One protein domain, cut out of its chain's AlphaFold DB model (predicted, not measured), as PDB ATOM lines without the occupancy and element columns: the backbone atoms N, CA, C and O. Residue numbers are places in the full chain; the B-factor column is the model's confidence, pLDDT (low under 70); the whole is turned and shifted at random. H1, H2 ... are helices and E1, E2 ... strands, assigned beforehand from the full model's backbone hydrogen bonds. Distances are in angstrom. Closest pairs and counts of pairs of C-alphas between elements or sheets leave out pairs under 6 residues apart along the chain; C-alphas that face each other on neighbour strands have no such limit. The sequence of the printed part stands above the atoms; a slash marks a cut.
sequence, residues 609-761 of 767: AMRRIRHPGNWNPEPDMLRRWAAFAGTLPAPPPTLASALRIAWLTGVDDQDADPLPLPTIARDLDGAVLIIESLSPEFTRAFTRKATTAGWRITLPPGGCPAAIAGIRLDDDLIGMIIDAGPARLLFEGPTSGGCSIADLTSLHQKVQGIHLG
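What this domain is: This is residues 609 to 761 of the 767 residues of an uncharacterized protein of Phycisphaera sp. TMED9 (UniProt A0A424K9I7). What does the model look like at first sight? A strongly twisted sheet of six strands makes the core of three layers, with H5 and H1 on one face and H3 and H2 on the other. H4 sits beside H1 and only grazes the sheet. What is it built of? The printed part has 153 residues, with five named helices and six named strands in the order E1 H1 E2 H2 E3 H3 E4 E5 E6 H4 H5; the mixed sheet runs E1 E2 E3 E6 E5 E4, and the class is mixed, helices and strands. It is compact, with a radius of gyration of the C-alphas of 14.7 A, and rounded, spanning 39 by 36 by 27 A.

How they stand to each other: How do the strands pair? E1, residues 609 to 612, E2, 647 to 655, E3, 676 to 681, and E6, 720 to 727, are in turn parallel neighbours, with N 611 and O 649 at 2.9 A, N 678 and O 650 at 2.9 A, and N 679 and O 724 at 2.9 A within hydrogen-bond range. E4, 699 to 702, E5, 713 to 717, and E6 form a meander of two hairpins, each strand the antiparallel neighbour of the one before, with N 700 and O 716 at 2.8 A and N 715 and O 723 at 2.8 A. Which helices are on the sheet? H5, 745 to 759, is over E3 at a height of 9.8 A over the sheet, their closest C-alphas those of Val 676 and His 759, 6.0 A apart; H3, 684 to 696, has a height of 8.2 A and is closest to E4 at the C-alphas of Thr 691 and Ile 701, 6.3 A apart. H2, 665 to 670, is on the opposite face from H5; H1, 625 to 633, touches H4, 729 to 736, about perpendicular at 85 degrees, their closest C-alphas those of Arg 628 and Leu 734, 6.4 A apart. In these five helices every O i to N i+4 pair is within hydrogen-bond range. How do the crossovers turn? The strand-helix-strand units, parallel neighbour strands with a helix between, are E1, H1, E2, left-handed, and E2, H2, E3, right-handed; E3, H3, E4 is a split unit, with E6 and E5 between its strands, right-handed.

Where its parts are: Where are the ends? E1 begins at C-alpha 609, (176.058, 201.703, 156.275), and H5 ends at C-alpha 759, (179.281, 197.423, 146.064). Which elements are long? E2 measures 23.2 A, E6 21.9 A, H5 21.2 A and H3 18.8 A.

The domain as a whole: Is it continuous? The printed part has no cut; the links E1 to H1 and H1 to E2 are long. Where is confidence low? Residues 638 to 645, 707 to 708, 710 and 738 to 741 are under 70.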
ATOM      1  N   ALA A 609     175.960 200.270 156.034       84.69
ATOM      2  CA  ALA A 609     176.058 201.703 156.275       84.69
ATOM      3  C   ALA A 609     175.193 202.472 155.261       84.69
ATOM      4  O   ALA A 609     175.615 202.755 154.139       84.69
ATOM      5  N   MET A 610     173.969 202.826 155.661       85.31
ATOM      6  CA  MET A 610     173.040 203.604 154.833       85.31
ATOM      7  C   MET A 610     173.059 205.084 155.226       85.31
ATOM      8  O   MET A 610     172.763 205.424 156.373       85.31
ATOM      9  N   ARG A 611     173.318 205.978 154.269       88.75
ATOM     10  CA  ARG A 611     173.171 207.435 154.435       88.75
ATOM     11  C   ARG A 611     172.130 207.992 153.473       88.75
ATOM     12  O   ARG A 611     171.986 207.504 152.354       88.75
ATOM     13  N   ARG A 612     171.423 209.040 153.896       89.19
ATOM     14  CA  ARG A 612     170.436 209.740 153.066       89.19
ATOM     15  C   ARG A 612     171.002 211.060 152.554       89.19
ATOM     16  O   ARG A 612     171.534 211.839 153.340       89.19
ATOM     17  N   ILE A 613     170.860 211.314 151.258       89.12
ATOM     18  CA  ILE A 613     171.274 212.565 150.622       89.12
ATOM     19  C   ILE A 613     170.196 213.622 150.886       89.12
ATOM     20  O   ILE A 613     169.030 213.441 150.533       89.12
ATOM     21  N   ARG A 614     170.583 214.732 151.521       86.44
ATOM     22  CA  ARG A 614     169.702 215.880 151.766       86.44
ATOM     23  C   ARG A 614     169.691 216.786 150.536       86.44
ATOM     24  O   ARG A 614     170.743 217.218 150.081       86.44
ATOM     25  N   HIS A 615     168.501 217.106 150.044       84.50
ATOM     26  CA  HIS A 615     168.270 218.014 148.917       84.50
ATOM     27  C   HIS A 615     167.187 219.053 149.279       84.50
ATOM     28  O   HIS A 615     166.547 218.899 150.326       84.50
ATOM     29  N   PRO A 616     166.988 220.130 148.489       80.19
ATOM     30  CA  PRO A 616     165.977 221.158 148.780       80.19
ATOM     31  C   PRO A 616     164.524 220.644 148.790       80.19
ATOM     32  O   PRO A 616     163.643 221.299 149.358       80.19
ATOM     33  N   GLY A 617     164.282 219.495 148.156       79.94
ATOM     34  CA  GLY A 617     163.000 218.817 147.999       79.94
ATOM     35  C   GLY A 617     162.472 218.093 149.235       79.94
ATOM     36  O   GLY A 617     162.842 218.378 150.380       79.94
ATOM     37  N   ASN A 618     161.599 217.106 149.007       81.50
ATOM     38  CA  ASN A 618     161.152 216.199 150.066       81.50
ATOM     39  C   ASN A 618     162.192 215.102 150.335       81.50
ATOM     40  O   ASN A 618     161.931 213.920 150.143       81.50
ATOM     41  N   TRP A 619     163.374 215.476 150.820       84.81
ATOM     42  CA  TRP A 619     164.448 214.519 151.116       84.81
ATOM     43  C   TRP A 619     164.135 213.549 152.269       84.81
ATOM     44  O   TRP A 619     164.972 212.714 152.593       84.81
ATOM     45  N   ASN A 620     162.979 213.648 152.933       84.62
ATOM     46  CA  ASN A 620     162.605 212.784 154.054       84.62
ATOM     47  C   ASN A 620     161.083 212.503 154.099       84.62
ATOM     48  O   ASN A 620     160.420 212.863 155.082       84.62
ATOM     49  N   PRO A 621     160.512 211.854 153.061       82.31
ATOM     50  CA  PRO A 621     159.073 211.590 152.991       82.31
ATOM     51  C   PRO A 621     158.649 210.494 153.979       82.31
ATOM     52  O   PRO A 621     157.510 210.461 154.434       82.31
ATOM     53  N   GLU A 622     159.577 209.587 154.299       88.62
ATOM     54  CA  GLU A 622     159.390 208.406 155.136       88.62
ATOM     55  C   GLU A 622     160.628 208.207 156.037       88.62
ATOM     56  O   GLU A 622     161.586 207.523 155.653       88.62
ATOM     57  N   PRO A 623     160.650 208.800 157.247       87.00
ATOM     58  CA  PRO A 623     161.814 208.801 158.134       87.00
ATOM     59  C   PRO A 623     162.403 207.419 158.412       87.00
ATOM     60  O   PRO A 623     163.598 207.221 158.188       87.00
ATOM     61  N   ASP A 624     161.573 206.446 158.789       87.62
ATOM     62  CA  ASP A 624     162.019 205.094 159.142       87.62
ATOM     63  C   ASP A 624     162.179 204.145 157.932       87.62
ATOM     64  O   ASP A 624     162.397 202.948 158.126       87.62
ATOM     65  N   MET A 625     162.143 204.646 156.686       87.62
ATOM     66  CA  MET A 625     162.315 203.815 155.480       87.62
ATOM     67  C   MET A 625     163.642 203.043 155.502       87.62
ATOM     68  O   MET A 625     163.645 201.823 155.360       87.62
ATOM     69  N   LEU A 626     164.756 203.724 155.800       86.00
ATOM     70  CA  LEU A 626     166.080 203.093 155.860       86.00
ATOM     71  C   LEU A 626     166.181 202.071 157.005       86.00
ATOM     72  O   LEU A 626     166.821 201.036 156.852       86.00
ATOM     73  N   ARG A 627     165.492 202.301 158.137       84.88
ATOM     74  CA  ARG A 627     165.423 201.312 159.228       84.88
ATOM     75  C   ARG A 627     164.629 200.074 158.819       84.88
ATOM     76  O   ARG A 627     164.998 198.970 159.202       84.88
ATOM     77  N   ARG A 628     163.545 200.246 158.054       86.94
ATOM     78  CA  ARG A 628     162.750 199.138 157.504       86.94
ATOM     79  C   ARG A 628     163.525 198.354 156.451       86.94
ATOM     80  O   ARG A 628     163.469 197.131 156.481       86.94
ATOM     81  N   TRP A 629     164.289 199.034 155.598       86.81
ATOM     82  CA  TRP A 629     165.213 198.392 154.665       86.81
ATOM     83  C   TRP A 629     166.270 197.564 155.400       86.81
ATOM     84  O   TRP A 629     166.435 196.389 155.099       86.81
ATOM     85  N   ALA A 630     166.941 198.139 156.404       83.00
ATOM     86  CA  ALA A 630     167.934 197.426 157.206       83.00
ATOM     87  C   ALA A 630     167.330 196.220 157.954       83.00
ATOM     88  O   ALA A 630     167.926 195.149 157.973       83.00
ATOM     89  N   ALA A 631     166.124 196.365 158.514       83.06
ATOM     90  CA  ALA A 631     165.411 195.264 159.160       83.06
ATOM     91  C   ALA A 631     165.028 194.147 158.173       83.06
ATOM     92  O   ALA A 631     165.120 192.979 158.529       83.06
ATOM     93  N   PHE A 632     164.631 194.488 156.942       86.62
ATOM     94  CA  PHE A 632     164.396 193.517 155.871       86.62
ATOM     95  C   PHE A 632     165.694 192.818 155.440       86.62
ATOM     96  O   PHE A 632     165.731 191.592 155.384       86.62
ATOM     97  N   ALA A 633     166.767 193.575 155.204       83.00
ATOM     98  CA  ALA A 633     168.071 193.036 154.828       83.00
ATOM     99  C   ALA A 633     168.611 192.053 155.881       83.00
ATOM    100  O   ALA A 633     169.115 190.995 155.528       83.00
ATOM    101  N   GLY A 634     168.404 192.341 157.170       78.75
ATOM    102  CA  GLY A 634     168.735 191.433 158.275       78.75
ATOM    103  C   GLY A 634     167.919 190.132 158.333       78.75
ATOM    104  O   GLY A 634     168.228 189.277 159.156       78.75
ATOM    105  N   THR A 635     166.893 189.956 157.488       81.44
ATOM    106  CA  THR A 635     166.190 188.666 157.307       81.44
ATOM    107  C   THR A 635     166.729 187.834 156.141       81.44
ATOM    108  O   THR A 635     166.295 186.698 155.956       81.44
ATOM    109  N   LEU A 636     167.654 188.381 155.346       82.31
ATOM    110  CA  LEU A 636     168.284 187.675 154.235       82.31
ATOM    111  C   LEU A 636     169.515 186.887 154.724       82.31
ATOM    112  O   LEU A 636     170.124 187.266 155.729       82.31
ATOM    113  N   PRO A 637     169.912 185.800 154.035       76.06
ATOM    114  CA  PRO A 637     171.148 185.088 154.351       76.06
ATOM    115  C   PRO A 637     172.365 186.015 154.266       76.06
ATOM    116  O   PRO A 637     172.501 186.776 153.307       76.06
ATOM    117  N   ALA A 638     173.265 185.926 155.247       67.62
ATOM    118  CA  ALA A 638     174.520 186.668 155.220       67.62
ATOM    119  C   ALA A 638     175.405 186.216 154.034       67.62
ATOM    120  O   ALA A 638     175.395 185.031 153.682       67.62
ATOM    121  N   PRO A 639     176.189 187.125 153.423       64.75
ATOM    122  CA  PRO A 639     177.175 186.749 152.414       64.75
ATOM    123  C   PRO A 639     178.275 185.845 153.001       64.75
ATOM    124  O   PRO A 639     178.500 185.856 154.216       64.75
ATOM    125  N   PRO A 640     179.022 185.111 152.155       65.06
ATOM    126  CA  PRO A 640     180.224 184.405 152.585       65.06
ATOM    127  C   PRO A 640     181.210 185.355 153.294       65.06
ATOM    128  O   PRO A 640     181.386 186.481 152.824       65.06
ATOM    129  N   PRO A 641     181.914 184.923 154.362       63.62
ATOM    130  CA  PRO A 641     182.852 185.782 155.099       63.62
ATOM    131  C   PRO A 641     183.950 186.402 154.223       63.62
ATOM    132  O   PRO A 641     184.410 187.507 154.486       63.62
ATOM    133  N   THR A 642     184.336 185.716 153.145       59.22
ATOM    134  CA  THR A 642     185.318 186.171 152.148       59.22
ATOM    135  C   THR A 642     184.861 187.372 151.312       59.22
ATOM    136  O   THR A 642     185.686 187.985 150.643       59.22
ATOM    137  N   LEU A 643     183.570 187.715 151.349       58.56
ATOM    138  CA  LEU A 643     182.952 188.857 150.664       58.56
ATOM    139  C   LEU A 643     182.318 189.854 151.656       58.56
ATOM    140  O   LEU A 643     181.524 190.709 151.263       58.56
ATOM    141  N   ALA A 644     182.630 189.746 152.950       57.59
ATOM    142  CA  ALA A 644     182.040 190.574 153.998       57.59
ATOM    143  C   ALA A 644     182.707 191.962 154.102       57.59
ATOM    144  O   ALA A 644     183.362 192.280 155.095       57.59
ATOM    145  N   SER A 645     182.513 192.818 153.094       64.38
ATOM    146  CA  SER A 645     182.676 194.266 153.268       64.38
ATOM    147  C   SER A 645     181.420 194.878 153.905       64.38
ATOM    148  O   SER A 645     180.309 194.352 153.785       64.38
ATOM    149  N   ALA A 646     181.576 196.010 154.597       74.62
ATOM    150  CA  ALA A 646     180.442 196.766 155.118       74.62
ATOM    151  C   ALA A 646     179.718 197.478 153.963       74.62
ATOM    152  O   ALA A 646     180.242 198.449 153.419       74.62
ATOM    153  N   LEU A 647     178.516 197.022 153.599       80.44
ATOM    154  CA  LEU A 647     177.767 197.528 152.445       80.44
ATOM    155  C   LEU A 647     177.427 199.017 152.617       80.44
ATOM    156  O   LEU A 647     176.618 199.381 153.472       80.44
ATOM    157  N   ARG A 648     178.012 199.882 151.782       88.12
ATOM    158  CA  ARG A 648     177.787 201.337 151.818       88.12
ATOM    159  C   ARG A 648     176.712 201.738 150.802       88.12
ATOM    160  O   ARG A 648     176.851 201.456 149.616       88.12
ATOM    161  N   ILE A 649     175.659 202.431 151.247       90.12
ATOM    162  CA  ILE A 649     174.552 202.905 150.392       90.12
ATOM    163  C   ILE A 649     174.343 204.409 150.595       90.12
ATOM    164  O   ILE A 649     174.173 204.871 151.726       90.12
ATOM    165  N   ALA A 650     174.302 205.167 149.501       92.12
ATOM    166  CA  ALA A 650     173.917 206.575 149.471       92.12
ATOM    167  C   ALA A 650     172.545 206.716 148.800       92.12
ATOM    168  O   ALA A 650     172.405 206.465 147.607       92.12
ATOM    169  N   TRP A 651     171.517 207.099 149.559       91.69
ATOM    170  CA  TRP A 651     170.134 207.091 149.077       91.69
ATOM    171  C   TRP A 651     169.573 208.504 148.899       91.69
ATOM    172  O   TRP A 651     169.458 209.267 149.862       91.69
ATOM    173  N   LEU A 652     169.172 208.833 147.675       91.38
ATOM    174  CA  LEU A 652     168.368 209.999 147.327       91.38
ATOM    175  C   LEU A 652     166.882 209.599 147.300       91.38
ATOM    176  O   LEU A 652     166.436 208.902 146.392       91.38
ATOM    177  N   THR A 653     166.133 209.961 148.344       88.75
ATOM    178  CA  THR A 653     164.732 209.536 148.537       88.75
ATOM    179  C   THR A 653     163.735 210.619 148.159       88.75
ATOM    180  O   THR A 653     164.016 211.802 148.380       88.75
ATOM    181  N   GLY A 654     162.537 210.204 147.745       79.75
ATOM    182  CA  GLY A 654     161.386 211.099 147.637       79.75
ATOM    183  C   GLY A 654     161.514 212.209 146.599       79.75
ATOM    184  O   GLY A 654     160.953 213.279 146.821       79.75
ATOM    185  N   VAL A 655     162.263 211.979 145.518       88.12
ATOM    186  CA  VAL A 655     162.438 212.961 144.440       88.12
ATOM    187  C   VAL A 655     161.284 212.891 143.441       88.12
ATOM    188  O   VAL A 655     160.922 211.812 142.964       88.12
ATOM    189  N   ASP A 656     160.706 214.053 143.145       87.50
ATOM    190  CA  ASP A 656     159.651 214.249 142.145       87.50
ATOM    191  C   ASP A 656     160.075 215.261 141.065       87.50
ATOM    192  O   ASP A 656     161.221 215.711 141.024       87.50
ATOM    193  N   ASP A 657     159.159 215.597 140.156       85.50
ATOM    194  CA  ASP A 657     159.387 216.456 138.986       85.50
ATOM    195  C   ASP A 657     160.066 217.793 139.318       85.50
ATOM    196  O   ASP A 657     160.781 218.338 138.478       85.50
ATOM    197  N   GLN A 658     159.863 218.319 140.530       82.19
ATOM    198  CA  GLN A 658     160.428 219.594 140.979       82.19
ATOM    199  C   GLN A 658     161.894 219.477 141.429       82.19
ATOM    200  O   GLN A 658     162.585 220.490 141.542       82.19
ATOM    201  N   ASP A 659     162.381 218.258 141.676       83.25
ATOM    202  CA  ASP A 659     163.691 218.005 142.280       83.25
ATOM    203  C   ASP A 659     164.795 217.668 141.261       83.25
ATOM    204  O   ASP A 659     165.970 217.688 141.617       83.25
ATOM    205  N   ALA A 660     164.484 217.414 139.983       76.62
ATOM    206  CA  ALA A 660     165.502 217.066 138.977       76.62
ATOM    207  C   ALA A 660     166.548 218.183 138.763       76.62
ATOM    208  O   ALA A 660     167.763 217.936 138.786       76.62
ATOM    209  N   ASP A 661     166.092 219.424 138.600       74.62
ATOM    210  CA  ASP A 661     166.932 220.588 138.303       74.62
ATOM    211  C   ASP A 661     167.823 221.068 139.471       74.62
ATOM    212  O   ASP A 661     168.990 221.374 139.204       74.62
ATOM    213  N   PRO A 662     167.409 221.066 140.757       74.19
ATOM    214  CA  PRO A 662     168.291 221.457 141.866       74.19
ATOM    215  C   PRO A 662     169.385 220.441 142.263       74.19
ATOM    216  O   PRO A 662     170.249 220.788 143.067       74.19
ATOM    217  N   LEU A 663     169.399 219.201 141.748       82.12
ATOM    218  CA  LEU A 663     170.367 218.173 142.190       82.12
ATOM    219  C   LEU A 663     171.821 218.421 141.714       82.12
ATOM    220  O   LEU A 663     172.058 218.454 140.501       82.12
ATOM    221  N   PRO A 664     172.823 218.511 142.612       85.50
ATOM    222  CA  PRO A 664     174.220 218.758 142.247       85.50
ATOM    223  C   PRO A 664     174.958 217.448 141.912       85.50
ATOM    224  O   PRO A 664     175.754 216.949 142.708       85.50
ATOM    225  N   LEU A 665     174.698 216.877 140.729       87.19
ATOM    226  CA  LEU A 665     175.245 215.567 140.325       87.19
ATOM    227  C   LEU A 665     176.781 215.444 140.482       87.19
ATOM    228  O   LEU A 665     177.214 214.458 141.079       87.19
ATOM    229  N   PRO A 666     177.621 216.422 140.073       85.31
ATOM    230  CA  PRO A 666     179.077 216.312 140.234       85.31
ATOM    231  C   PRO A 666     179.537 216.241 141.698       85.31
ATOM    232  O   PRO A 666     180.534 215.589 142.003       85.31
ATOM    233  N   THR A 667     178.808 216.891 142.612       86.81
ATOM    234  CA  THR A 667     179.055 216.800 144.057       86.81
ATOM    235  C   THR A 667     178.628 215.434 144.583       86.81
ATOM    236  O   THR A 667     179.393 214.794 145.293       86.81
ATOM    237  N   ILE A 668     177.451 214.942 144.170       87.31
ATOM    238  CA  ILE A 668     176.952 213.617 144.568       87.31
ATOM    239  C   ILE A 668     177.949 212.519 144.179       87.31
ATOM    240  O   ILE A 668     178.277 211.711 145.040       87.31
ATOM    241  N   ALA A 669     178.454 212.513 142.936       85.44
ATOM    242  CA  ALA A 669     179.449 211.536 142.472       85.44
ATOM    243  C   ALA A 669     180.735 211.562 143.309       85.44
ATOM    244  O   ALA A 669     181.173 210.523 143.797       85.44
ATOM    245  N   ARG A 670     181.315 212.754 143.513       84.44
ATOM    246  CA  ARG A 670     182.536 212.938 144.314       84.44
ATOM    247  C   ARG A 670     182.362 212.426 145.741       84.44
ATOM    248  O   ARG A 670     183.241 211.757 146.272       84.44
ATOM    249  N   ASP A 671     181.211 212.715 146.332       85.38
ATOM    250  CA  ASP A 671     180.915 212.374 147.714       85.38
ATOM    251  C   ASP A 671     180.449 210.915 147.875       85.38
ATOM    252  O   ASP A 671     180.081 210.547 148.993       85.38
ATOM    253  N   LEU A 672     180.419 210.070 146.824       86.06
ATOM    254  CA  LEU A 672     179.961 208.672 146.925       86.06
ATOM    255  C   LEU A 672     180.858 207.802 147.815       86.06
ATOM    256  O   LEU A 672     180.312 206.992 148.563       86.06
ATOM    257  N   ASP A 673     182.180 207.988 147.790       84.12
ATOM    258  CA  ASP A 673     183.146 207.276 148.651       84.12
ATOM    259  C   ASP A 673     182.878 205.750 148.734       84.12
ATOM    260  O   ASP A 673     182.621 205.181 149.795       84.12
ATOM    261  N   GLY A 674     182.802 205.089 147.571       82.69
ATOM    262  CA  GLY A 674     182.524 203.646 147.458       82.69
ATOM    263  C   GLY A 674     181.106 203.199 147.858       82.69
ATOM    264  O   GLY A 674     180.846 201.998 147.964       82.69
ATOM    265  N   ALA A 675     180.182 204.131 148.109       90.12
ATOM    266  CA  ALA A 675     178.778 203.828 148.367       90.12
ATOM    267  C   ALA A 675     177.961 203.727 147.075       90.12
ATOM    268  O   ALA A 675     178.052 204.590 146.206       90.12
ATOM    269  N   VAL A 676     177.082 202.726 147.009       91.81
ATOM    270  CA  VAL A 676     176.143 202.549 145.896       91.81
ATOM    271  C   VAL A 676     175.073 203.633 145.952       91.81
ATOM    272  O   VAL A 676     174.411 203.803 146.982       91.81
ATOM    273  N   LEU A 677     174.894 204.360 144.851       93.88
ATOM    274  CA  LEU A 677     173.869 205.393 144.728       93.88
ATOM    275  C   LEU A 677     172.501 204.765 144.438       93.88
ATOM    276  O   LEU A 677     172.336 204.086 143.429       93.88
ATOM    277  N   ILE A 678     171.503 205.032 145.277       93.19
ATOM    278  CA  ILE A 678     170.108 204.637 145.040       93.19
ATOM    279  C   ILE A 678     169.247 205.888 144.923       93.19
ATOM    280  O   ILE A 678     169.229 206.719 145.831       93.19
ATOM    281  N   ILE A 679     168.522 206.015 143.815       92.94
ATOM    282  CA  ILE A 679     167.587 207.114 143.565       92.94
ATOM    283  C   ILE A 679     166.170 206.549 143.538       92.94
ATOM    284  O   ILE A 679     165.813 205.815 142.623       92.94
ATOM    285  N   GLU A 680     165.362 206.892 144.539       91.75
ATOM    286  CA  GLU A 680     163.941 206.535 144.598       91.75
ATOM    287  C   GLU A 680     163.109 207.629 143.926       91.75
ATOM    288  O   GLU A 680     162.870 208.696 144.500       91.75
ATOM    289  N   SER A 681     162.672 207.339 142.705       90.50
ATOM    290  CA  SER A 681     161.805 208.198 141.910       90.50
ATOM    291  C   SER A 681     160.338 208.042 142.311       90.50
ATOM    292  O   SER A 681     159.794 206.933 142.368       90.50
ATOM    293  N   LEU A 682     159.671 209.172 142.549       88.12
ATOM    294  CA  LEU A 682     158.232 209.226 142.797       88.12
ATOM    295  C   LEU A 682     157.399 209.324 141.508       88.12
ATOM    296  O   LEU A 682     156.190 209.080 141.560       88.12
ATOM    297  N   SER A 683     158.021 209.664 140.372       87.75
ATOM    298  CA  SER A 683     157.345 209.947 139.100       87.75
ATOM    299  C   SER A 683     158.180 209.544 137.867       87.75
ATOM    300  O   SER A 683     159.379 209.824 137.782       87.75
ATOM    301  N   PRO A 684     157.565 208.932 136.835       87.44
ATOM    302  CA  PRO A 684     158.223 208.701 135.546       87.44
ATOM    303  C   PRO A 684     158.784 209.983 134.905       87.44
ATOM    304  O   PRO A 684     159.772 209.939 134.173       87.44
ATOM    305  N   GLU A 685     158.146 211.120 135.161       90.06
ATOM    306  CA  GLU A 685     158.505 212.457 134.695       90.06
ATOM    307  C   GLU A 685     159.854 212.914 135.281       90.06
ATOM    308  O   GLU A 685     160.743 213.277 134.499       90.06
ATOM    309  N   PHE A 686     160.064 212.778 136.602       90.81
ATOM    310  CA  PHE A 686     161.377 212.952 137.238       90.81
ATOM    311  C   PHE A 686     162.419 212.046 136.592       90.81
ATOM    312  O   PHE A 686     163.470 212.535 136.189       90.81
ATOM    313  N   THR A 687     162.132 210.749 136.432       89.25
ATOM    314  CA  THR A 687     163.096 209.802 135.846       89.25
ATOM    315  C   THR A 687     163.544 210.265 134.456       89.25
ATOM    316  O   THR A 687     164.735 210.265 134.159       89.25
ATOM    317  N   ARG A 688     162.624 210.762 133.614       89.50
ATOM    318  CA  ARG A 688     162.970 211.316 132.292       89.50
ATOM    319  C   ARG A 688     163.778 212.616 132.381       89.50
ATOM    320  O   ARG A 688     164.664 212.820 131.550       89.50
ATOM    321  N   ALA A 689     163.478 213.504 133.331       90.06
ATOM    322  CA  ALA A 689     164.216 214.753 133.533       90.06
ATOM    323  C   ALA A 689     165.634 214.507 134.069       90.06
ATOM    324  O   ALA A 689     166.606 215.000 133.491       90.06
ATOM    325  N   PHE A 690     165.752 213.667 135.099       90.88
ATOM    326  CA  PHE A 690     167.013 213.204 135.660       90.88
ATOM    327  C   PHE A 690     167.888 212.552 134.590       90.88
ATOM    328  O   PHE A 690     169.034 212.959 134.449       90.88
ATOM    329  N   THR A 691     167.356 211.626 133.779       90.12
ATOM    330  CA  THR A 691     168.128 210.969 132.710       90.12
ATOM    331  C   THR A 691     168.756 211.978 131.750       90.12
ATOM    332  O   THR A 691     169.955 211.892 131.501       90.12
ATOM    333  N   ARG A 692     168.006 212.985 131.273       89.06
ATOM    334  CA  ARG A 692     168.567 214.037 130.399       89.06
ATOM    335  C   ARG A 692     169.711 214.790 131.079       89.06
ATOM    336  O   ARG A 692     170.769 214.965 130.485       89.06
ATOM    337  N   LYS A 693     169.509 215.215 132.328       87.94
ATOM    338  CA  LYS A 693     170.497 215.983 133.096       87.94
ATOM    339  C   LYS A 693     171.745 215.161 133.436       87.94
ATOM    340  O   LYS A 693     172.854 215.681 133.353       87.94
ATOM    341  N   ALA A 694     171.562 213.892 133.788       89.44
ATOM    342  CA  ALA A 694     172.621 212.928 134.039       89.44
ATOM    343  C   ALA A 694     173.482 212.742 132.780       89.44
ATOM    344  O   ALA A 694     174.699 212.879 132.862       89.44
ATOM    345  N   THR A 695     172.861 212.579 131.604       88.69
ATOM    346  CA  THR A 695     173.571 212.534 130.313       88.69
ATOM    347  C   THR A 695     174.385 213.802 130.047       88.69
ATOM    348  O   THR A 695     175.561 213.700 129.706       88.69
ATOM    349  N   THR A 696     173.828 214.997 130.279       87.81
ATOM    350  CA  THR A 696     174.581 216.265 130.163       87.81
ATOM    351  C   THR A 696     175.754 216.356 131.151       87.81
ATOM    352  O   THR A 696     176.746 217.018 130.866       87.81
ATOM    353  N   ALA A 697     175.667 215.680 132.300       86.94
ATOM    354  CA  ALA A 697     176.725 215.595 133.309       86.94
ATOM    355  C   ALA A 697     177.714 214.426 133.089       86.94
ATOM    356  O   ALA A 697     178.518 214.150 133.977       86.94
ATOM    357  N   GLY A 698     177.659 213.734 131.943       87.81
ATOM    358  CA  GLY A 698     178.552 212.617 131.599       87.81
ATOM    359  C   GLY A 698     178.139 211.247 132.155       87.81
ATOM    360  O   GLY A 698     178.865 210.273 131.985       87.81
ATOM    361  N   TRP A 699     176.980 211.138 132.806       91.75
ATOM    362  CA  TRP A 699     176.478 209.877 133.360       91.75
ATOM    363  C   TRP A 699     175.634 209.133 132.315       91.75
ATOM    364  O   TRP A 699     174.828 209.737 131.600       91.75
ATOM    365  N   ARG A 700     175.736 207.802 132.265       89.94
ATOM    366  CA  ARG A 700     174.909 206.949 131.398       89.94
ATOM    367  C   ARG A 700     173.834 206.244 132.218       89.94
ATOM    368  O   ARG A 700     174.142 205.544 133.177       89.94
ATOM    369  N   ILE A 701     172.572 206.394 131.816       90.00
ATOM    370  CA  ILE A 701     171.465 205.597 132.360       90.00
ATOM    371  C   ILE A 701     171.264 204.385 131.455       90.00
ATOM    372  O   ILE A 701     171.090 204.536 130.246       90.00
ATOM    373  N   THR A 702     171.323 203.191 132.034       87.75
ATOM    374  CA  THR A 702     171.288 201.916 131.311       87.75
ATOM    375  C   THR A 702     170.034 201.113 131.641       87.75
ATOM    376  O   THR A 702     169.323 201.399 132.607       87.75
ATOM    377  N   LEU A 703     169.783 200.066 130.849       82.69
ATOM    378  CA  LEU A 703     168.778 199.048 131.161       82.69
ATOM    379  C   LEU A 703     168.994 198.450 132.572       82.69
ATOM    380  O   LEU A 703     170.110 198.534 133.105       82.69
ATOM    381  N   PRO A 704     167.947 197.862 133.184       74.56
ATOM    382  CA  PRO A 704     168.077 197.141 134.445       74.56
ATOM    383  C   PRO A 704     169.192 196.084 134.364       74.56
ATOM    384  O   PRO A 704     169.185 195.291 133.418       74.56
ATOM    385  N   PRO A 705     170.109 196.026 135.349       71.88
ATOM    386  CA  PRO A 705     171.082 194.943 135.463       71.88
ATOM    387  C   PRO A 705     170.417 193.560 135.459       71.88
ATOM    388  O   PRO A 705     169.302 193.401 135.961       71.88
ATOM    389  N   GLY A 706     171.080 192.546 134.903       70.25
ATOM    390  CA  GLY A 706     170.443 191.277 134.528       70.25
ATOM    391  C   GLY A 706     169.681 190.600 135.678       70.25
ATOM    392  O   GLY A 706     170.279 190.221 136.683       70.25
ATOM    393  N   GLY A 707     168.360 190.432 135.555       66.69
ATOM    394  CA  GLY A 707     167.500 189.857 136.607       66.69
ATOM    395  C   GLY A 707     166.867 190.867 137.580       66.69
ATOM    396  O   GLY A 707     166.159 190.465 138.504       66.69
ATOM    397  N   CYS A 708     167.079 192.170 137.381       67.62
ATOM    398  CA  CYS A 708     166.270 193.218 138.003       67.62
ATOM    399  C   CYS A 708     164.876 193.336 137.349       67.62
ATOM    400  O   CYS A 708     164.752 193.175 136.133       67.62
ATOM    401  N   PRO A 709     163.833 193.713 138.113       70.00
ATOM    402  CA  PRO A 709     162.570 194.198 137.560       70.00
ATOM    403  C   PRO A 709     162.742 195.349 136.560       70.00
ATOM    404  O   PRO A 709     163.591 196.222 136.735       70.00
ATOM    405  N   ALA A 710     161.855 195.415 135.562       68.38
ATOM    406  CA  ALA A 710     161.888 196.419 134.490       68.38
ATOM    407  C   ALA A 710     161.729 197.886 134.959       68.38
ATOM    408  O   ALA A 710     162.000 198.804 134.193       68.38
ATOM    409  N   ALA A 711     161.296 198.111 136.205       73.44
ATOM    410  CA  ALA A 711     161.184 199.435 136.826       73.44
ATOM    411  C   ALA A 711     162.519 199.982 137.383       73.44
ATOM    412  O   ALA A 711     162.540 201.065 137.966       73.44
ATOM    413  N   ILE A 712     163.620 199.237 137.234       83.88
ATOM    414  CA  ILE A 712     164.962 199.613 137.691       83.88
ATOM    415  C   ILE A 712     165.809 200.039 136.486       83.88
ATOM    416  O   ILE A 712     165.776 199.387 135.447       83.88
ATOM    417  N   ALA A 713     166.607 201.095 136.630       87.81
ATOM    418  CA  ALA A 713     167.612 201.497 135.644       87.81
ATOM    419  C   ALA A 713     168.997 201.590 136.295       87.81
ATOM    420  O   ALA A 713     169.115 202.061 137.427       87.81
ATOM    421  N   GLY A 714     170.046 201.153 135.595       90.31
ATOM    422  CA  GLY A 714     171.426 201.286 136.073       90.31
ATOM    423  C   GLY A 714     171.953 202.711 135.892       90.31
ATOM    424  O   GLY A 714     171.645 203.367 134.899       90.31
ATOM    425  N   ILE A 715     172.751 203.196 136.845       91.88
ATOM    426  CA  ILE A 715     173.469 204.476 136.761       91.88
ATOM    427  C   ILE A 715     174.953 204.165 136.580       91.88
ATOM    428  O   ILE A 715     175.578 203.629 137.497       91.88
ATOM    429  N   ARG A 716     175.520 204.529 135.428       90.31
ATOM    430  CA  ARG A 716     176.961 204.463 135.173       90.31
ATOM    431  C   ARG A 716     177.597 205.852 135.152       90.31
ATOM    432  O   ARG A 716     177.024 206.787 134.589       90.31
ATOM    433  N   LEU A 717     178.784 205.961 135.736       88.56
ATOM    434  CA  LEU A 717     179.701 207.089 135.576       88.56
ATOM    435  C   LEU A 717     180.947 206.534 134.892       88.56
ATOM    436  O   LEU A 717     181.472 205.516 135.334       88.56
ATOM    437  N   ASP A 718     181.349 207.145 133.779       84.56
ATOM    438  CA  ASP A 718     182.284 206.533 132.834       84.56
ATOM    439  C   ASP A 718     181.823 205.100 132.497       84.56
ATOM    440  O   ASP A 718     180.667 204.927 132.082       84.56
ATOM    441  N   ASP A 719     182.662 204.075 132.676       81.81
ATOM    442  CA  ASP A 719     182.290 202.661 132.515       81.81
ATOM    443  C   ASP A 719     181.786 201.981 133.802       81.81
ATOM    444  O   ASP A 719     181.170 200.917 133.711       81.81
ATOM    445  N   ASP A 720     181.926 202.591 134.980       86.06
ATOM    446  CA  ASP A 720     181.579 201.963 136.260       86.06
ATOM    447  C   ASP A 720     180.080 202.047 136.580       86.06
ATOM    448  O   ASP A 720     179.455 203.105 136.489       86.06
ATOM    449  N   LEU A 721     179.485 200.928 137.009       88.94
ATOM    450  CA  LEU A 721     178.116 200.881 137.536       88.94
ATOM    451  C   LEU A 721     178.110 201.388 138.984       88.94
ATOM    452  O   LEU A 721     178.393 200.639 139.909       88.94
ATOM    453  N   ILE A 722     177.775 202.663 139.181       90.06
ATOM    454  CA  ILE A 722     177.825 203.332 140.493       90.06
ATOM    455  C   ILE A 722     176.513 203.250 141.286       90.06
ATOM    456  O   ILE A 722     176.475 203.593 142.471       90.06
ATOM    457  N   GLY A 723     175.407 202.845 140.655       92.19
ATOM    458  CA  GLY A 723     174.101 202.905 141.304       92.19
ATOM    459  C   GLY A 723     172.902 202.481 140.466       92.19
ATOM    460  O   GLY A 723     173.032 201.923 139.377       92.19
ATOM    461  N   MET A 724     171.714 202.766 140.999       92.94
ATOM    462  CA  MET A 724     170.417 202.441 140.409       92.94
ATOM    463  C   MET A 724     169.384 203.552 140.630       92.94
ATOM    464  O   MET A 724     169.329 204.172 141.695       92.94
ATOM    465  N   ILE A 725     168.503 203.737 139.648       92.25
ATOM    466  CA  ILE A 725     167.214 204.414 139.816       92.25
ATOM    467  C   ILE A 725     166.150 203.332 140.018       92.25
ATOM    468  O   ILE A 725     166.107 202.361 139.263       92.25
ATOM    469  N   ILE A 726     165.298 203.512 141.022       91.19
ATOM    470  CA  ILE A 726     164.159 202.648 141.353       91.19
ATOM    471  C   ILE A 726     162.888 203.495 141.472       91.19
ATOM    472  O   ILE A 726     162.961 204.708 141.679       91.19
ATOM    473  N   ASP A 727     161.719 202.868 141.378       89.56
ATOM    474  CA  ASP A 727     160.453 203.520 141.710       89.56
ATOM    475  C   ASP A 727     160.167 203.492 143.229       89.56
ATOM    476  O   ASP A 727     160.925 202.952 144.036       89.56
ATOM    477  N   ALA A 728     159.032 204.064 143.632       86.75
ATOM    478  CA  ALA A 728     158.536 204.029 145.010       86.75
ATOM    479  C   ALA A 728     158.013 202.643 145.477       86.75
ATOM    480  O   ALA A 728     157.518 202.519 146.602       86.75
ATOM    481  N   GLY A 729     158.051 201.609 144.630       87.94
ATOM    482  CA  GLY A 729     157.518 200.270 144.894       87.94
ATOM    483  C   GLY A 729     158.133 199.593 146.125       87.94
ATOM    484  O   GLY A 729     157.375 199.198 147.013       87.94
ATOM    485  N   PRO A 730     159.473 199.516 146.246       88.12
ATOM    486  CA  PRO A 730     160.167 198.996 147.424       88.12
ATOM    487  C   PRO A 730     159.754 199.659 148.745       88.12
ATOM    488  O   PRO A 730     159.494 198.964 149.730       88.12
ATOM    489  N   ALA A 731     159.620 200.988 148.782       88.44
ATOM    490  CA  ALA A 731     159.153 201.687 149.979       88.44
ATOM    491  C   ALA A 731     157.678 201.386 150.277       88.44
ATOM    492  O   ALA A 731     157.341 201.067 151.419       88.44
ATOM    493  N   ARG A 732     156.794 201.407 149.268       87.56
ATOM    494  CA  ARG A 732     155.382 201.014 149.439       87.56
ATOM    495  C   ARG A 732     155.262 199.597 150.002       87.56
ATOM    496  O   ARG A 732     154.552 199.412 150.985       87.56
ATOM    497  N   LEU A 733     156.017 198.634 149.476       87.75
ATOM    498  CA  LEU A 733     156.078 197.262 149.989       87.75
ATOM    499  C   LEU A 733     156.554 197.208 151.450       87.75
ATOM    500  O   LEU A 733     155.943 196.523 152.273       87.75
ATOM    501  N   LEU A 734     157.613 197.948 151.794       88.62
ATOM    502  CA  LEU A 734     158.155 197.999 153.154       88.62
ATOM    503  C   LEU A 734     157.214 198.658 154.173       88.62
ATOM    504  O   LEU A 734     157.355 198.368 155.361       88.62
ATOM    505  N   PHE A 735     156.287 199.529 153.762       87.44
ATOM    506  CA  PHE A 735     155.352 200.216 154.664       87.44
ATOM    507  C   PHE A 735     153.919 199.667 154.631       87.44
ATOM    508  O   PHE A 735     153.370 199.385 155.694       87.44
ATOM    509  N   GLU A 736     153.318 199.527 153.449       80.94
ATOM    510  CA  GLU A 736     151.928 199.088 153.244       80.94
ATOM    511  C   GLU A 736     151.791 197.577 152.977       80.94
ATOM    512  O   GLU A 736     150.684 197.038 153.036       80.94
ATOM    513  N   GLY A 737     152.896 196.880 152.690       75.75
ATOM    514  CA  GLY A 737     152.888 195.476 152.278       75.75
ATOM    515  C   GLY A 737     152.674 195.274 150.769       75.75
ATOM    516  O   GLY A 737     152.562 196.238 150.014       75.75
ATOM    517  N   PRO A 738     152.657 194.010 150.304       68.69
ATOM    518  CA  PRO A 738     152.567 193.690 148.882       68.69
ATOM    519  C   PRO A 738     151.192 194.035 148.306       68.69
ATOM    520  O   PRO A 738     150.160 193.813 148.945       68.69
ATOM    521  N   THR A 739     151.187 194.525 147.068       64.44
ATOM    522  CA  THR A 739     149.988 194.890 146.306       64.44
ATOM    523  C   THR A 739     149.879 194.059 145.027       64.44
ATOM    524  O   THR A 739     150.875 193.581 144.484       64.44
ATOM    525  N   SER A 740     148.658 193.873 144.523       56.84
ATOM    526  CA  SER A 740     148.415 193.191 143.247       56.84
ATOM    527  C   SER A 740     149.032 193.986 142.090       56.84
ATOM    528  O   SER A 740     148.564 195.082 141.790       56.84
ATOM    529  N   GLY A 741     150.070 193.435 141.453       63.41
ATOM    530  CA  GLY A 741     150.805 194.097 140.367       63.41
ATOM    531  C   GLY A 741     151.852 195.125 140.818       63.41
ATOM    532  O   GLY A 741     152.334 195.884 139.984       63.41
ATOM    533  N   GLY A 742     152.192 195.178 142.111       75.62
ATOM    534  CA  GLY A 742     153.294 195.994 142.634       75.62
ATOM    535  C   GLY A 742     154.544 195.180 142.982       75.62
ATOM    536  O   GLY A 742     154.587 193.967 142.790       75.62
ATOM    537  N   CYS A 743     155.548 195.863 143.539       84.00
ATOM    538  CA  CYS A 743     156.790 195.258 144.025       84.00
ATOM    539  C   CYS A 743     156.516 194.138 145.050       84.00
ATOM    540  O   CYS A 743     155.773 194.323 146.019       84.00
ATOM    541  N   SER A 744     157.135 192.978 144.835       86.69
ATOM    542  CA  SER A 744     157.063 191.794 145.691       86.69
ATOM    543  C   SER A 744     158.292 191.652 146.598       86.69
ATOM    544  O   SER A 744     159.323 192.296 146.407       86.69
ATOM    545  N   ILE A 745     158.217 190.753 147.586       86.75
ATOM    546  CA  ILE A 745     159.375 190.420 148.434       86.75
ATOM    547  C   ILE A 745     160.528 189.835 147.601       86.75
ATOM    548  O   ILE A 745     161.683 190.109 147.910       86.75
ATOM    549  N   ALA A 746     160.240 189.092 146.527       86.56
ATOM    550  CA  ALA A 746     161.272 188.572 145.629       86.56
ATOM    551  C   ALA A 746     161.989 189.703 144.869       86.56
ATOM    552  O   ALA A 746     163.216 189.694 144.781       86.56
ATOM    553  N   ASP A 747     161.247 190.715 144.409       85.94
ATOM    554  CA  ASP A 747     161.814 191.906 143.763       85.94
ATOM    555  C   ASP A 747     162.700 192.696 144.732       85.94
ATOM    556  O   ASP A 747     163.785 193.145 144.365       85.94
ATOM    557  N   LEU A 748     162.264 192.827 145.989       87.62
ATOM    558  CA  LEU A 748     163.010 193.508 147.046       87.62
ATOM    559  C   LEU A 748     164.301 192.759 147.417       87.62
ATOM    560  O   LEU A 748     165.344 193.387 147.602       87.62
ATOM    561  N   THR A 749     164.251 191.423 147.475       88.38
ATOM    562  CA  THR A 749     165.429 190.563 147.665       88.38
ATOM    563  C   THR A 749     166.397 190.676 146.487       88.38
ATOM    564  O   THR A 749     167.588 190.874 146.714       88.38
ATOM    565  N   SER A 750     165.899 190.615 145.246       86.19
ATOM    566  CA  SER A 750     166.716 190.776 144.034       86.19
ATOM    567  C   SER A 750     167.396 192.148 144.006       86.19
ATOM    568  O   SER A 750     168.616 192.233 143.868       86.19
ATOM    569  N   LEU A 751     166.646 193.230 144.257       87.25
ATOM    570  CA  LEU A 751     167.202 194.578 144.383       87.25
ATOM    571  C   LEU A 751     168.290 194.635 145.466       87.25
ATOM    572  O   LEU A 751     169.368 195.160 145.204       87.25
ATOM    573  N   HIS A 752     168.063 194.064 146.652       87.81
ATOM    574  CA  HIS A 752     169.073 194.049 147.714       87.81
ATOM    575  C   HIS A 752     170.362 193.322 147.296       87.81
ATOM    576  O   HIS A 752     171.454 193.876 147.429       87.81
ATOM    577  N   GLN A 753     170.234 192.115 146.739       85.31
ATOM    578  CA  GLN A 753     171.360 191.325 146.228       85.31
ATOM    579  C   GLN A 753     172.125 192.073 145.131       85.31
ATOM    580  O   GLN A 753     173.352 191.997 145.065       85.31
ATOM    581  N   LYS A 754     171.427 192.842 144.289       86.31
ATOM    582  CA  LYS A 754     172.056 193.642 143.238       86.31
ATOM    583  C   LYS A 754     172.788 194.864 143.782       86.31
ATOM    584  O   LYS A 754     173.913 195.110 143.366       86.31
ATOM    585  N   VAL A 755     172.232 195.569 144.769       88.19
ATOM    586  CA  VAL A 755     172.951 196.647 145.476       88.19
ATOM    587  C   VAL A 755     174.229 196.114 146.136       88.19
ATOM    588  O   VAL A 755     175.278 196.748 146.045       88.19
ATOM    589  N   GLN A 756     174.177 194.919 146.726       85.81
ATOM    590  CA  GLN A 756     175.361 194.256 147.270       85.81
ATOM    591  C   GLN A 756     176.378 193.872 146.179       85.81
ATOM    592  O   GLN A 756     177.572 194.116 146.344       85.81
ATOM    593  N   GLY A 757     175.918 193.328 145.048       84.06
ATOM    594  CA  GLY A 757     176.771 192.983 143.908       84.06
ATOM    595  C   GLY A 757     177.477 194.190 143.278       84.06
ATOM    596  O   GLY A 757     178.638 194.064 142.898       84.06
ATOM    597  N   ILE A 758     176.821 195.360 143.228       85.94
ATOM    598  CA  ILE A 758     177.447 196.617 142.784       85.94
ATOM    599  C   ILE A 758     178.576 197.000 143.746       85.94
ATOM    600  O   ILE A 758     179.700 197.233 143.315       85.94
ATOM    601  N   HIS A 759     178.297 197.024 145.053       85.31
ATOM    602  CA  HIS A 759     179.281 197.423 146.064       85.31
ATOM    603  C   HIS A 759     180.540 196.539 146.076       85.31
ATOM    604  O   HIS A 759     181.630 197.027 146.355       85.31
ATOM    605  N   LEU A 760     180.387 195.247 145.772       82.88
ATOM    606  CA  LEU A 760     181.488 194.284 145.704       82.88
ATOM    607  C   LEU A 760     182.205 194.255 144.340       82.88
ATOM    608  O   LEU A 760     183.139 193.476 144.177       82.88
ATOM    609  N   GLY A 761     181.766 195.043 143.348       79.88
ATOM    610  CA  GLY A 761     182.312 194.998 141.984       79.88
ATOM    611  C   GLY A 761     182.031 193.685 141.237       79.88
ATOM    612  O   GLY A 761     182.727 193.361 140.282       79.88
TER     613      GLY A 761